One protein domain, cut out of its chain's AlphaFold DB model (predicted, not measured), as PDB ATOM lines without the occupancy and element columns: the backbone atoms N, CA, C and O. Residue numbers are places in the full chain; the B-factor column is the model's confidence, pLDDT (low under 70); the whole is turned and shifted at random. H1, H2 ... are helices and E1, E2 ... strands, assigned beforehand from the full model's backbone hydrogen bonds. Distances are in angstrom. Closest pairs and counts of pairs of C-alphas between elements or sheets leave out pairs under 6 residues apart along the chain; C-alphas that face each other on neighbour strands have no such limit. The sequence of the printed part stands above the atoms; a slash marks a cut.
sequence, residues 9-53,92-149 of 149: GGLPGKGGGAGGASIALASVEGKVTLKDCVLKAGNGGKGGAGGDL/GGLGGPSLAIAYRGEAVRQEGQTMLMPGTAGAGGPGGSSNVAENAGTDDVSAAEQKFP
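AT A GLANCE: This is residues 9 to 53 and 92 to 149 of the 149 residues of an uncharacterized protein of Sorangium cellulosum (UniProt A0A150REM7). With little regular structure, the chain winds in stacked turns: E1, E4 and E7 lie side by side, as do E2 with E5 and E3 with E6, while loops, residues 9 to 21 and 41 to 53 among them, stretch the winding lengthwise. The 103 printed residues, mostly strand but under half in named elements, run E1 E2 E3 E4 E5 E6 H1 E7; the sheets are parallel. It is a loose rod, 61 by 22 by 16 A, with radius of gyration of the C-alphas 17.2 A.

HOW THE PARTS SIT: E1, residues 22 to 28, is parallel to E4, residues 98 to 104; N 27 and O 102, 2.8 A, are within hydrogen-bond range. E2, residues 33 to 35, is parallel to E5, residues 109 to 111, with N 34 and O 109 at 2.8 A. E3, residues 38 to 40, is parallel to E6, residues 115 to 117, with N 39 and O 115 at 2.9 A. E7, residues 142 to 147, is parallel to E4, with N 101 and O 144 at 2.8 A. H1, residues 128 to 131, is not on the E1 E4 E7 sheet and is too short for O i to N i+4 pairs.

IN THESE COORDINATES: E1 begins at (169.620, 165.762, 169.455) and spans 16.1 A, E4 16.3 A; E7 ends at (175.559, 174.970, 179.653).

THE WHOLE: Residues 54 to 91 are cut out; C-alphas 53 and 92 are 13.1 A apart. Residues 130 to 133 have pLDDT under 70.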
ATOM      1  N   GLY A   9     204.750 147.649 157.905       77.12
ATOM      2  CA  GLY A   9     203.695 147.537 158.916       77.12
ATOM      3  C   GLY A   9     202.301 147.630 158.287       77.12
ATOM      4  O   GLY A   9     202.129 148.266 157.245       77.12
ATOM      5  N   GLY A  10     201.318 146.989 158.914       79.00
ATOM      6  CA  GLY A  10     199.916 147.101 158.517       79.00
ATOM      7  C   GLY A  10     199.368 148.505 158.781       79.00
ATOM      8  O   GLY A  10     199.825 149.194 159.696       79.00
ATOM      9  N   LEU A  11     198.391 148.945 157.984       77.81
ATOM     10  CA  LEU A  11     197.727 150.224 158.230       77.81
ATOM     11  C   LEU A  11     196.852 150.152 159.492       77.81
ATOM     12  O   LEU A  11     196.261 149.106 159.779       77.81
ATOM     13  N   PRO A  12     196.740 151.261 160.240       78.94
ATOM     14  CA  PRO A  12     195.827 151.336 161.369       78.94
ATOM     15  C   PRO A  12     194.364 151.301 160.910       78.94
ATOM     16  O   PRO A  12     194.006 151.849 159.862       78.94
ATOM     17  N   GLY A  13     193.512 150.700 161.739       82.50
ATOM     18  CA  GLY A  13     192.066 150.768 161.600       82.50
ATOM     19  C   GLY A  13     191.567 152.206 161.750       82.50
ATOM     20  O   GLY A  13     192.079 152.991 162.550       82.50
ATOM     21  N   LYS A  14     190.557 152.578 160.958       86.62
ATOM     22  CA  LYS A  14     189.958 153.920 161.027       86.62
ATOM     23  C   LYS A  14     189.113 154.073 162.290       86.62
ATOM     24  O   LYS A  14     188.424 153.139 162.674       86.62
ATOM     25  N   GLY A  15     189.114 155.249 162.909       86.50
ATOM     26  CA  GLY A  15     188.184 155.544 164.002       86.50
ATOM     27  C   GLY A  15     186.728 155.596 163.524       86.50
ATOM     28  O   GLY A  15     186.458 155.992 162.387       86.50
ATOM     29  N   GLY A  16     185.799 155.208 164.396       87.94
ATOM     30  CA  GLY A  16     184.365 155.361 164.191       87.94
ATOM     31  C   GLY A  16     183.927 156.824 164.285       87.94
ATOM     32  O   GLY A  16     184.477 157.607 165.057       87.94
ATOM     33  N   GLY A  17     182.931 157.208 163.483       89.19
ATOM     34  CA  GLY A  17     182.367 158.564 163.508       89.19
ATOM     35  C   GLY A  17     181.531 158.837 164.763       89.19
ATOM     36  O   GLY A  17     180.967 157.913 165.339       89.19
ATOM     37  N   ALA A  18     181.418 160.099 165.177       90.62
ATOM     38  CA  ALA A  18     180.579 160.479 166.315       90.62
ATOM     39  C   ALA A  18     179.076 160.303 166.021       90.62
ATOM     40  O   ALA A  18     178.624 160.474 164.886       90.62
ATOM     41  N   GLY A  19     178.308 159.983 167.063       90.44
ATOM     42  CA  GLY A  19     176.854 159.948 167.038       90.44
ATOM     43  C   GLY A  19     176.247 161.348 166.926       90.44
ATOM     44  O   GLY A  19     176.797 162.331 167.419       90.44
ATOM     45  N   GLY A  20     175.100 161.456 166.254       91.50
ATOM     46  CA  GLY A  20     174.419 162.738 166.053       91.50
ATOM     47  C   GLY A  20     173.831 163.316 167.343       91.50
ATOM     48  O   GLY A  20     173.231 162.591 168.133       91.50
ATOM     49  N   ALA A  21     173.956 164.629 167.530       92.44
ATOM     50  CA  ALA A  21     173.327 165.335 168.639       92.44
ATOM     51  C   ALA A  21     171.832 165.562 168.392       92.44
ATOM     52  O   ALA A  21     171.414 165.890 167.280       92.44
ATOM     53  N   SER A  22     171.042 165.449 169.453       93.88
ATOM     54  CA  SER A  22     169.620 165.762 169.455       93.88
ATOM     55  C   SER A  22     169.348 166.857 170.479       93.88
ATOM     56  O   SER A  22     169.532 166.656 171.676       93.88
ATOM     57  N   ILE A  23     168.954 168.041 170.006       93.38
ATOM     58  CA  ILE A  23     168.777 169.229 170.846       93.38
ATOM     59  C   ILE A  23     167.429 169.870 170.519       93.38
ATOM     60  O   ILE A  23     167.183 170.192 169.359       93.38
ATOM     61  N   ALA A  24     166.560 170.064 171.517       92.50
ATOM     62  CA  ALA A  24     165.250 170.684 171.284       92.50
ATOM     63  C   ALA A  24     165.333 172.216 171.166       92.50
ATOM     64  O   ALA A  24     164.633 172.808 170.349       92.50
ATOM     65  N   LEU A  25     166.215 172.858 171.941       91.38
ATOM     66  CA  LEU A  25     166.516 174.286 171.838       91.38
ATOM     67  C   LEU A  25     168.000 174.553 172.084       91.38
ATOM     68  O   LEU A  25     168.548 174.109 173.088       91.38
ATOM     69  N   ALA A  26     168.625 175.334 171.205       91.56
ATOM     70  CA  ALA A  26     169.968 175.867 171.400       91.56
ATOM     71  C   ALA A  26     169.914 177.404 171.478       91.56
ATOM     72  O   ALA A  26     169.497 178.049 170.519       91.56
ATOM     73  N   SER A  27     170.329 177.990 172.605       91.31
ATOM     74  CA  SER A  27     170.438 179.445 172.796       91.31
ATOM     75  C   SER A  27     171.903 179.858 172.907       91.31
ATOM     76  O   SER A  27     172.591 179.475 173.850       91.31
ATOM     77  N   VAL A  28     172.401 180.653 171.964       91.50
ATOM     78  CA  VAL A  28     173.792 181.128 171.969       91.50
ATOM     79  C   VAL A  28     173.788 182.634 172.164       91.50
ATOM     80  O   VAL A  28     173.335 183.361 171.289       91.50
ATOM     81  N   GLU A  29     174.249 183.085 173.333       88.12
ATOM     82  CA  GLU A  29     174.288 184.501 173.736       88.12
ATOM     83  C   GLU A  29     172.917 185.204 173.646       88.12
ATOM     84  O   GLU A  29     172.819 186.421 173.507       88.12
ATOM     85  N   GLY A  30     171.837 184.422 173.749       85.06
ATOM     86  CA  GLY A  30     170.459 184.882 173.625       85.06
ATOM     87  C   GLY A  30     169.726 184.928 174.962       85.06
ATOM     88  O   GLY A  30     169.880 184.045 175.806       85.06
ATOM     89  N   LYS A  31     168.860 185.933 175.121       89.44
ATOM     90  CA  LYS A  31     167.870 185.995 176.204       89.44
ATOM     91  C   LYS A  31     166.572 185.370 175.716       89.44
ATOM     92  O   LYS A  31     165.826 185.998 174.969       89.44
ATOM     93  N   VAL A  32     166.328 184.128 176.115       89.94
ATOM     94  CA  VAL A  32     165.133 183.377 175.716       89.94
ATOM     95  C   VAL A  32     164.266 183.140 176.943       89.94
ATOM     96  O   VAL A  32     164.760 182.658 177.962       89.94
ATOM     97  N   THR A  33     162.976 183.458 176.825       91.44
ATOM     98  CA  THR A  33     161.955 183.114 177.817       91.44
ATOM     99  C   THR A  33     160.960 182.153 177.185       91.44
ATOM    100  O   THR A  33     160.377 182.445 176.142       91.44
ATOM    101  N   LEU A  34     160.770 181.010 177.826       91.06
ATOM    102  CA  LEU A  34     159.788 179.998 177.475       91.06
ATOM    103  C   LEU A  34     158.606 180.130 178.421       91.06
ATOM    104  O   LEU A  34     158.801 180.216 179.630       91.06
ATOM    105  N   LYS A  35     157.390 180.124 177.881       93.44
ATOM    106  CA  LYS A  35     156.166 180.174 178.677       93.44
ATOM    107  C   LYS A  35     155.221 179.072 178.225       93.44
ATOM    108  O   LYS A  35     154.861 179.042 177.052       93.44
ATOM    109  N   ASP A  36     154.864 178.176 179.142       91.44
ATOM    110  CA  ASP A  36     153.934 177.060 178.900       91.44
ATOM    111  C   ASP A  36     154.315 176.193 177.674       91.44
ATOM    112  O   ASP A  36     153.470 175.800 176.870       91.44
ATOM    113  N   CYS A  37     155.615 175.923 177.501       91.00
ATOM    114  CA  CYS A  37     156.160 175.211 176.339       91.00
ATOM    115  C   CYS A  37     156.529 173.752 176.656       91.00
ATOM    116  O   CYS A  37     156.924 173.424 177.771       91.00
ATOM    117  N   VAL A  38     156.502 172.874 175.649       92.62
ATOM    118  CA  VAL A  38     157.043 171.508 175.757       92.62
ATOM    119  C   VAL A  38     158.235 171.370 174.819       92.62
ATOM    120  O   VAL A  38     158.086 171.448 173.601       92.62
ATOM    121  N   LEU A  39     159.416 171.145 175.388       91.75
ATOM    122  CA  LEU A  39     160.654 170.915 174.651       91.75
ATOM    123  C   LEU A  39     160.994 169.440 174.682       91.75
ATOM    124  O   LEU A  39     161.290 168.886 175.740       91.75
ATOM    125  N   LYS A  40     160.962 168.810 173.511       93.69
ATOM    126  CA  LYS A  40     161.249 167.388 173.365       93.69
ATOM    127  C   LYS A  40     162.439 167.182 172.444       93.69
ATOM    128  O   LYS A  40     162.356 167.491 171.258       93.69
ATOM    129  N   ALA A  41     163.518 166.633 172.989       93.06
ATOM    130  CA  ALA A  41     164.632 166.155 172.185       93.06
ATOM    131  C   ALA A  41     164.387 164.689 171.809       93.06
ATOM    132  O   ALA A  41     163.830 163.913 172.587       93.06
ATOM    133  N   GLY A  42     164.795 164.302 170.603       92.50
ATOM    134  CA  GLY A  42     164.946 162.890 170.249       92.50
ATOM    135  C   GLY A  42     166.136 162.257 170.975       92.50
ATOM    136  O   GLY A  42     166.851 162.933 171.711       92.50
ATOM    137  N   ASN A  43     166.383 160.975 170.730       94.00
ATOM    138  CA  ASN A  43     167.552 160.292 171.279       94.00
ATOM    139  C   ASN A  43     168.838 160.740 170.574       94.00
ATOM    140  O   ASN A  43     168.826 161.041 169.378       94.00
ATOM    141  N   GLY A  44     169.949 160.723 171.306       91.94
ATOM    142  CA  GLY A  44     171.275 160.868 170.728       91.94
ATOM    143  C   GLY A  44     171.604 159.713 169.781       91.94
ATOM    144  O   GLY A  44     171.191 158.568 169.990       91.94
ATOM    145  N   GLY A  45     172.332 160.008 168.709       92.25
ATOM    146  CA  GLY A  45     172.738 159.018 167.718       92.25
ATOM    147  C   GLY A  45     173.781 158.049 168.271       92.25
ATOM    148  O   GLY A  45     174.617 158.421 169.085       92.25
ATOM    149  N   LYS A  46     173.771 156.799 167.808       92.38
ATOM    150  CA  LYS A  46     174.821 155.835 168.159       92.38
ATOM    151  C   LYS A  46     176.150 156.227 167.501       92.38
ATOM    152  O   LYS A  46     176.160 156.602 166.329       92.38
ATOM    153  N   GLY A  47     177.253 156.079 168.227       91.25
ATOM    154  CA  GLY A  47     178.595 156.197 167.672       91.25
ATOM    155  C   GLY A  47     178.903 155.125 166.617       91.25
ATOM    156  O   GLY A  47     178.414 153.993 166.664       91.25
ATOM    157  N   GLY A  48     179.720 155.480 165.631       89.62
ATOM    158  CA  GLY A  48     180.143 154.597 164.548       89.62
ATOM    159  C   GLY A  48     181.132 153.526 165.008       89.62
ATOM    160  O   GLY A  48     181.876 153.718 165.967       89.62
ATOM    161  N   ALA A  49     181.166 152.400 164.299       89.38
ATOM    162  CA  ALA A  49     182.127 151.336 164.573       89.38
ATOM    163  C   ALA A  49     183.553 151.734 164.157       89.38
ATOM    164  O   ALA A  49     183.747 152.322 163.090       89.38
ATOM    165  N   GLY A  50     184.537 151.385 164.984       87.81
ATOM    166  CA  GLY A  50     185.951 151.435 164.628       87.81
ATOM    167  C   GLY A  50     186.308 150.365 163.593       87.81
ATOM    168  O   GLY A  50     185.719 149.288 163.557       87.81
ATOM    169  N   GLY A  51     187.269 150.672 162.727       85.44
ATOM    170  CA  GLY A  51     187.775 149.772 161.699       85.44
ATOM    171  C   GLY A  51     188.748 148.738 162.258       85.44
ATOM    172  O   GLY A  51     189.504 149.010 163.191       85.44
ATOM    173  N   ASP A  52     188.754 147.559 161.648       85.00
ATOM    174  CA  ASP A  52     189.638 146.464 162.038       85.00
ATOM    175  C   ASP A  52     191.108 146.733 161.694       85.00
ATOM    176  O   ASP A  52     191.437 147.571 160.848       85.00
ATOM    177  N   LEU A  53     192.002 145.999 162.360       80.50
ATOM    178  CA  LEU A  53     193.433 146.027 162.078       80.50
ATOM    179  C   LEU A  53     193.764 145.449 160.696       80.50
ATOM    180  O   LEU A  53     193.200 144.437 160.279       80.50
ATOM    181  N   GLY A  92     186.048 153.066 168.597       91.12
ATOM    182  CA  GLY A  92     184.635 153.344 168.373       91.12
ATOM    183  C   GLY A  92     184.306 154.824 168.563       91.12
ATOM    184  O   GLY A  92     184.973 155.542 169.306       91.12
ATOM    185  N   GLY A  93     183.278 155.298 167.865       92.06
ATOM    186  CA  GLY A  93     182.836 156.687 167.947       92.06
ATOM    187  C   GLY A  93     182.064 156.982 169.230       92.06
ATOM    188  O   GLY A  93     181.337 156.127 169.728       92.06
ATOM    189  N   LEU A  94     182.176 158.204 169.745       93.12
ATOM    190  CA  LEU A  94     181.363 158.690 170.864       93.12
ATOM    191  C   LEU A  94     179.868 158.661 170.495       93.12
ATOM    192  O   LEU A  94     179.514 158.948 169.348       93.12
ATOM    193  N   GLY A  95     179.000 158.307 171.441       93.12
ATOM    194  CA  GLY A  95     177.555 158.467 171.287       93.12
ATOM    195  C   GLY A  95     177.149 159.939 171.152       93.12
ATOM    196  O   GLY A  95     177.933 160.828 171.431       93.12
ATOM    197  N   GLY A  96     175.946 160.227 170.669       94.50
ATOM    198  CA  GLY A  96     175.451 161.598 170.539       94.50
ATOM    199  C   GLY A  96     174.742 162.087 171.808       94.50
ATOM    200  O   GLY A  96     174.074 161.283 172.467       94.50
ATOM    201  N   PRO A  97     174.792 163.386 172.136       94.62
ATOM    202  CA  PRO A  97     174.082 163.919 173.290       94.62
ATOM    203  C   PRO A  97     172.594 164.119 172.984       94.62
ATOM    204  O   PRO A  97     172.190 164.315 171.832       94.62
ATOM    205  N   SER A  98     171.777 164.121 174.033       95.06
ATOM    206  CA  SER A  98     170.343 164.404 173.969       95.06
ATOM    207  C   SER A  98     169.951 165.479 174.983       95.06
ATOM    208  O   SER A  98     169.925 165.234 176.189       95.06
ATOM    209  N   LEU A  99     169.652 166.685 174.502       94.25
ATOM    210  CA  LEU A  99     169.484 167.874 175.338       94.25
ATOM    211  C   LEU A  99     168.144 168.557 175.068       94.25
ATOM    212  O   LEU A  99     167.849 168.915 173.929       94.25
ATOM    213  N   ALA A 100     167.331 168.811 176.094       93.31
ATOM    214  CA  ALA A 100     166.133 169.630 175.880       93.31
ATOM    215  C   ALA A 100     166.512 171.107 175.657       93.31
ATOM    216  O   ALA A 100     166.013 171.736 174.726       93.31
ATOM    217  N   ILE A 101     167.454 171.640 176.433       93.38
ATOM    218  CA  ILE A 101     168.004 172.982 176.250       93.38
ATOM    219  C   ILE A 101     169.531 172.920 176.296       93.38
ATOM    220  O   ILE A 101     170.131 172.455 177.260       93.38
ATOM    221  N   ALA A 102     170.164 173.459 175.265       93.25
ATOM    222  CA  ALA A 102     171.575 173.795 175.222       93.25
ATOM    223  C   ALA A 102     171.703 175.319 175.264       93.25
ATOM    224  O   ALA A 102     171.064 176.003 174.466       93.25
ATOM    225  N   TYR A 103     172.512 175.879 176.162       93.50
ATOM    226  CA  TYR A 103     172.699 177.328 176.199       93.50
ATOM    227  C   TYR A 103     174.143 177.757 176.439       93.50
ATOM    228  O   TYR A 103     174.905 177.099 177.145       93.50
ATOM    229  N   ARG A 104     174.508 178.902 175.866       92.94
ATOM    230  CA  ARG A 104     175.773 179.598 176.092       92.94
ATOM    231  C   ARG A 104     175.478 181.041 176.484       92.94
ATOM    232  O   ARG A 104     174.743 181.730 175.782       92.94
ATOM    233  N   GLY A 105     176.056 181.500 177.591       90.38
ATOM    234  CA  GLY A 105     175.743 182.806 178.175       90.38
ATOM    235  C   GLY A 105     174.628 182.715 179.218       90.38
ATOM    236  O   GLY A 105     174.790 182.019 180.226       90.38
ATOM    237  N   GLU A 106     173.530 183.441 179.005       89.06
ATOM    238  CA  GLU A 106     172.397 183.498 179.938       89.06
ATOM    239  C   GLU A 106     171.532 182.231 179.843       89.06
ATOM    240  O   GLU A 106     171.292 181.705 178.755       89.06
ATOM    241  N   ALA A 107     171.093 181.718 180.997       88.19
ATOM    242  CA  ALA A 107     170.214 180.555 181.051       88.19
ATOM    243  C   ALA A 107     168.829 180.898 180.487       88.19
ATOM    244  O   ALA A 107     168.333 182.015 180.655       88.19
ATOM    245  N   VAL A 108     168.194 179.924 179.835       90.38
ATOM    246  CA  VAL A 108     166.851 180.099 179.281       90.38
ATOM    247  C   VAL A 108     165.848 180.189 180.426       90.38
ATOM    248  O   VAL A 108     165.747 179.290 181.259       90.38
ATOM    249  N   ARG A 109     165.088 181.281 180.467       91.19
ATOM    250  CA  ARG A 109     164.105 181.527 181.518       91.19
ATOM    251  C   ARG A 109     162.851 180.707 181.229       91.19
ATOM    252  O   ARG A 109     162.317 180.776 180.127       91.19
ATOM    253  N   GLN A 110     162.384 179.932 182.198       90.69
ATOM    254  CA  GLN A 110     161.187 179.099 182.063       90.69
ATOM    255  C   GLN A 110     160.086 179.653 182.962       90.69
ATOM    256  O   GLN A 110     160.290 179.855 184.158       90.69
ATOM    257  N   GLU A 111     158.925 179.914 182.378       90.06
ATOM    258  CA  GLU A 111     157.738 180.432 183.048       90.06
ATOM    259  C   GLU A 111     156.543 179.500 182.806       90.06
ATOM    260  O   GLU A 111     156.439 178.828 181.773       90.06
ATOM    261  N   GLY A 112     155.627 179.455 183.775       86.62
ATOM    262  CA  GLY A 112     154.443 178.599 183.699       86.62
ATOM    263  C   GLY A 112     154.775 177.102 183.716       86.62
ATOM    264  O   GLY A 112     155.743 176.674 184.347       86.62
ATOM    265  N   GLN A 113     153.966 176.292 183.035       87.31
ATOM    266  CA  GLN A 113     154.130 174.836 182.957       87.31
ATOM    267  C   GLN A 113     155.025 174.438 181.779       87.31
ATOM    268  O   GLN A 113     154.592 173.761 180.847       87.31
ATOM    269  N   THR A 114     156.286 174.869 181.807       90.56
ATOM    270  CA  THR A 114     157.263 174.443 180.798       90.56
ATOM    271  C   THR A 114     157.806 173.050 181.133       90.56
ATOM    272  O   THR A 114     158.271 172.817 182.246       90.56
ATOM    273  N   MET A 115     157.750 172.113 180.180       91.62
ATOM    274  CA  MET A 115     158.282 170.752 180.331       91.62
ATOM    275  C   MET A 115     159.506 170.530 179.448       91.62
ATOM    276  O   MET A 115     159.472 170.777 178.242       91.62
ATOM    277  N   LEU A 116     160.564 169.989 180.052       93.25
ATOM    278  CA  LEU A 116     161.803 169.616 179.380       93.25
ATOM    279  C   LEU A 116     161.911 168.093 179.321       93.25
ATOM    280  O   LEU A 116     161.986 167.423 180.348       93.25
ATOM    281  N   MET A 117     161.908 167.548 178.110       94.12
ATOM    282  CA  MET A 117     161.918 166.111 177.854       94.12
ATOM    283  C   MET A 117     163.101 165.751 176.949       94.12
ATOM    284  O   MET A 117     162.931 165.630 175.731       94.12
ATOM    285  N   PRO A 118     164.314 165.602 177.507       93.00
ATOM    286  CA  PRO A 118     165.417 165.030 176.751       93.00
ATOM    287  C   PRO A 118     165.136 163.554 176.427       93.00
ATOM    288  O   PRO A 118     164.561 162.823 177.235       93.00
ATOM    289  N   GLY A 119     165.545 163.106 175.239       92.50
ATOM    290  CA  GLY A 119     165.617 161.683 174.894       92.50
ATOM    291  C   GLY A 119     166.807 160.994 175.569       92.50
ATOM    292  O   GLY A 119     167.564 161.627 176.308       92.50
ATOM    293  N   THR A 120     167.031 159.712 175.295       93.56
ATOM    294  CA  THR A 120     168.197 158.991 175.834       93.56
ATOM    295  C   THR A 120     169.490 159.447 175.166       93.56
ATOM    296  O   THR A 120     169.487 159.831 173.994       93.56
ATOM    297  N   ALA A 121     170.608 159.364 175.884       91.75
ATOM    298  CA  ALA A 121     171.915 159.543 175.272       91.75
ATOM    299  C   ALA A 121     172.168 158.468 174.208       91.75
ATOM    300  O   ALA A 121     171.641 157.353 174.289       91.75
ATOM    301  N   GLY A 122     172.960 158.818 173.201       92.81
ATOM    302  CA  GLY A 122     173.442 157.868 172.218       92.81
ATOM    303  C   GLY A 122     174.473 156.938 172.841       92.81
ATOM    304  O   GLY A 122     175.337 157.383 173.597       92.81
ATOM    305  N   ALA A 123     174.392 155.654 172.498       92.88
ATOM    306  CA  ALA A 123     175.405 154.690 172.897       92.88
ATOM    307  C   ALA A 123     176.701 154.898 172.103       92.88
ATOM    308  O   ALA A 123     176.665 155.252 170.917       92.88
ATOM    309  N   GLY A 124     177.833 154.605 172.726       90.12
ATOM    310  CA  GLY A 124     179.120 154.522 172.061       90.12
ATOM    311  C   GLY A 124     179.145 153.474 170.946       90.12
ATOM    312  O   GLY A 124     178.443 152.454 170.959       90.12
ATOM    313  N   GLY A 125     179.953 153.741 169.928       90.00
ATOM    314  CA  GLY A 125     180.238 152.800 168.857       90.00
ATOM    315  C   GLY A 125     181.200 151.709 169.319       90.00
ATOM    316  O   GLY A 125     182.063 151.973 170.157       90.00
ATOM    317  N   PRO A 126     181.099 150.486 168.776       89.56
ATOM    318  CA  PRO A 126     182.069 149.453 169.089       89.56
ATOM    319  C   PRO A 126     183.437 149.807 168.501       89.56
ATOM    320  O   PRO A 126     183.507 150.404 167.425       89.56
ATOM    321  N   GLY A 127     184.526 149.428 169.159       86.50
ATOM    322  CA  GLY A 127     185.850 149.531 168.553       86.50
ATOM    323  C   GLY A 127     186.169 148.362 167.618       86.50
ATOM    324  O   GLY A 127     185.490 147.331 167.609       86.50
ATOM    325  N   GLY A 128     187.195 148.538 166.788       84.38
ATOM    326  CA  GLY A 128     187.624 147.539 165.813       84.38
ATOM    327  C   GLY A 128     188.202 146.286 166.471       84.38
ATOM    328  O   GLY A 128     188.677 146.328 167.606       84.38
ATOM    329  N   SER A 129     188.207 145.179 165.724       81.31
ATOM    330  CA  SER A 129     188.742 143.871 166.132       81.31
ATOM    331  C   SER A 129     188.043 143.294 167.366       81.31
ATOM    332  O   SER A 129     188.666 143.036 168.393       81.31
ATOM    333  N   SER A 130     186.735 143.055 167.221       67.44
ATOM    334  CA  SER A 130     185.856 142.415 168.216       67.44
ATOM    335  C   SER A 130     185.463 143.273 169.422       67.44
ATOM    336  O   SER A 130     185.087 142.717 170.451       67.44
ATOM    337  N   ASN A 131     185.465 144.605 169.283       65.69
ATOM    338  CA  ASN A 131     184.979 145.525 170.315       65.69
ATOM    339  C   ASN A 131     185.641 145.295 171.680       65.69
ATOM    340  O   ASN A 131     184.961 145.046 172.680       65.69
ATOM    341  N   VAL A 132     186.974 145.331 171.711       64.31
ATOM    342  CA  VAL A 132     187.699 145.298 172.984       64.31
ATOM    343  C   VAL A 132     187.253 146.514 173.807       64.31
ATOM    344  O   VAL A 132     187.182 147.627 173.294       64.31
ATOM    345  N   ALA A 133     186.830 146.319 175.057       68.94
ATOM    346  CA  ALA A 133     186.165 147.381 175.826       68.94
ATOM    347  C   ALA A 133     187.027 148.654 175.938       68.94
ATOM    348  O   ALA A 133     186.502 149.759 176.044       68.94
ATOM    349  N   GLU A 134     188.348 148.502 175.847       77.25
ATOM    350  CA  GLU A 134     189.334 149.575 175.891       77.25
ATOM    351  C   GLU A 134     189.317 150.489 174.655       77.25
ATOM    352  O   GLU A 134     189.862 151.591 174.720       77.25
ATOM    353  N   ASN A 135     188.724 150.058 173.533       81.88
ATOM    354  CA  ASN A 135     188.629 150.856 172.308       81.88
ATOM    355  C   ASN A 135     187.191 151.196 171.896       81.88
ATOM    356  O   ASN A 135     187.004 151.754 170.816       81.88
ATOM    357  N   ALA A 136     186.188 150.898 172.721       87.19
ATOM    358  CA  ALA A 136     184.817 151.328 172.476       87.19
ATOM    359  C   ALA A 136     184.661 152.843 172.682       87.19
ATOM    360  O   ALA A 136     185.336 153.457 173.511       87.19
ATOM    361  N   GLY A 137     183.746 153.449 171.928       87.38
ATOM    362  CA  GLY A 137     183.308 154.808 172.209       87.38
ATOM    363  C   GLY A 137     182.497 154.855 173.501       87.38
ATOM    364  O   GLY A 137     181.872 153.869 173.887       87.38
ATOM    365  N   THR A 138     182.490 156.004 174.168       90.06
ATOM    366  CA  THR A 138     181.660 156.210 175.356       90.06
ATOM    367  C   THR A 138     180.249 156.632 174.965       90.06
ATOM    368  O   THR A 138     180.049 157.309 173.952       90.06
ATOM    369  N   ASP A 139     179.279 156.269 175.798       89.75
ATOM    370  CA  ASP A 139     177.953 156.878 175.775       89.75
ATOM    371  C   ASP A 139     178.074 158.366 176.139       89.75
ATOM    372  O   ASP A 139     178.976 158.756 176.888       89.75
ATOM    373  N   ASP A 140     177.189 159.196 175.593       89.50
ATOM    374  CA  ASP A 140     177.190 160.638 175.870       89.50
ATOM    375  C   ASP A 140     176.115 161.017 176.906       89.50
ATOM    376  O   ASP A 140     175.583 160.166 177.623       89.50
ATOM    377  N   VAL A 141     175.798 162.303 177.031       90.25
ATOM    378  CA  VAL A 141     174.897 162.828 178.057       90.25
ATOM    379  C   VAL A 141     173.459 162.985 177.570       90.25
ATOM    380  O   VAL A 141     173.182 163.372 176.433       90.25
ATOM    381  N   SER A 142     172.521 162.729 178.482       93.12
ATOM    382  CA  SER A 142     171.124 163.141 178.366       93.12
ATOM    383  C   SER A 142     170.805 164.119 179.489       93.12
ATOM    384  O   SER A 142     170.996 163.789 180.660       93.12
ATOM    385  N   ALA A 143     170.359 165.330 179.148       91.00
ATOM    386  CA  ALA A 143     170.085 166.367 180.138       91.00
ATOM    387  C   ALA A 143     168.952 167.307 179.717       91.00
ATOM    388  O   ALA A 143     168.774 167.635 178.545       91.00
ATOM    389  N   ALA A 144     168.181 167.782 180.696       90.88
ATOM    390  CA  ALA A 144     167.151 168.787 180.453       90.88
ATOM    391  C   ALA A 144     167.779 170.135 180.062       90.88
ATOM    392  O   ALA A 144     167.325 170.780 179.124       90.88
ATOM    393  N   GLU A 145     168.870 170.516 180.724       91.19
ATOM    394  CA  GLU A 145     169.613 171.743 180.455       91.19
ATOM    395  C   GLU A 145     171.115 171.476 180.478       91.19
ATOM    396  O   GLU A 145     171.623 170.830 181.393       91.19
ATOM    397  N   GLN A 146     171.827 172.010 179.488       92.88
ATOM    398  CA  GLN A 146     173.277 171.932 179.391       92.88
ATOM    399  C   GLN A 146     173.860 173.301 179.049       92.88
ATOM    400  O   GLN A 146     173.558 173.884 178.004       92.88
ATOM    401  N   LYS A 147     174.751 173.781 179.919       91.81
ATOM    402  CA  LYS A 147     175.559 174.970 179.653       91.81
ATOM    403  C   LYS A 147     176.782 174.591 178.822       91.81
ATOM    404  O   LYS A 147     177.513 173.667 179.184       91.81
ATOM    405  N   PHE A 148     177.028 175.346 177.762       86.88
ATOM    406  CA  PHE A 148     178.248 175.276 176.967       86.88
ATOM    407  C   PHE A 148     179.188 176.450 177.305       86.88
ATOM    408  O   PHE A 148     178.701 177.537 177.646       86.88
ATOM    409  N   PRO A 149     180.518 176.225 177.280       81.25
ATOM    410  CA  PRO A 149     181.527 177.269 177.487       81.25
ATOM    411  C   PRO A 149     181.537 178.293 176.345       81.25
ATOM    412  O   PRO A 149     181.111 177.951 175.225       81.25
TER     413      PRO A 149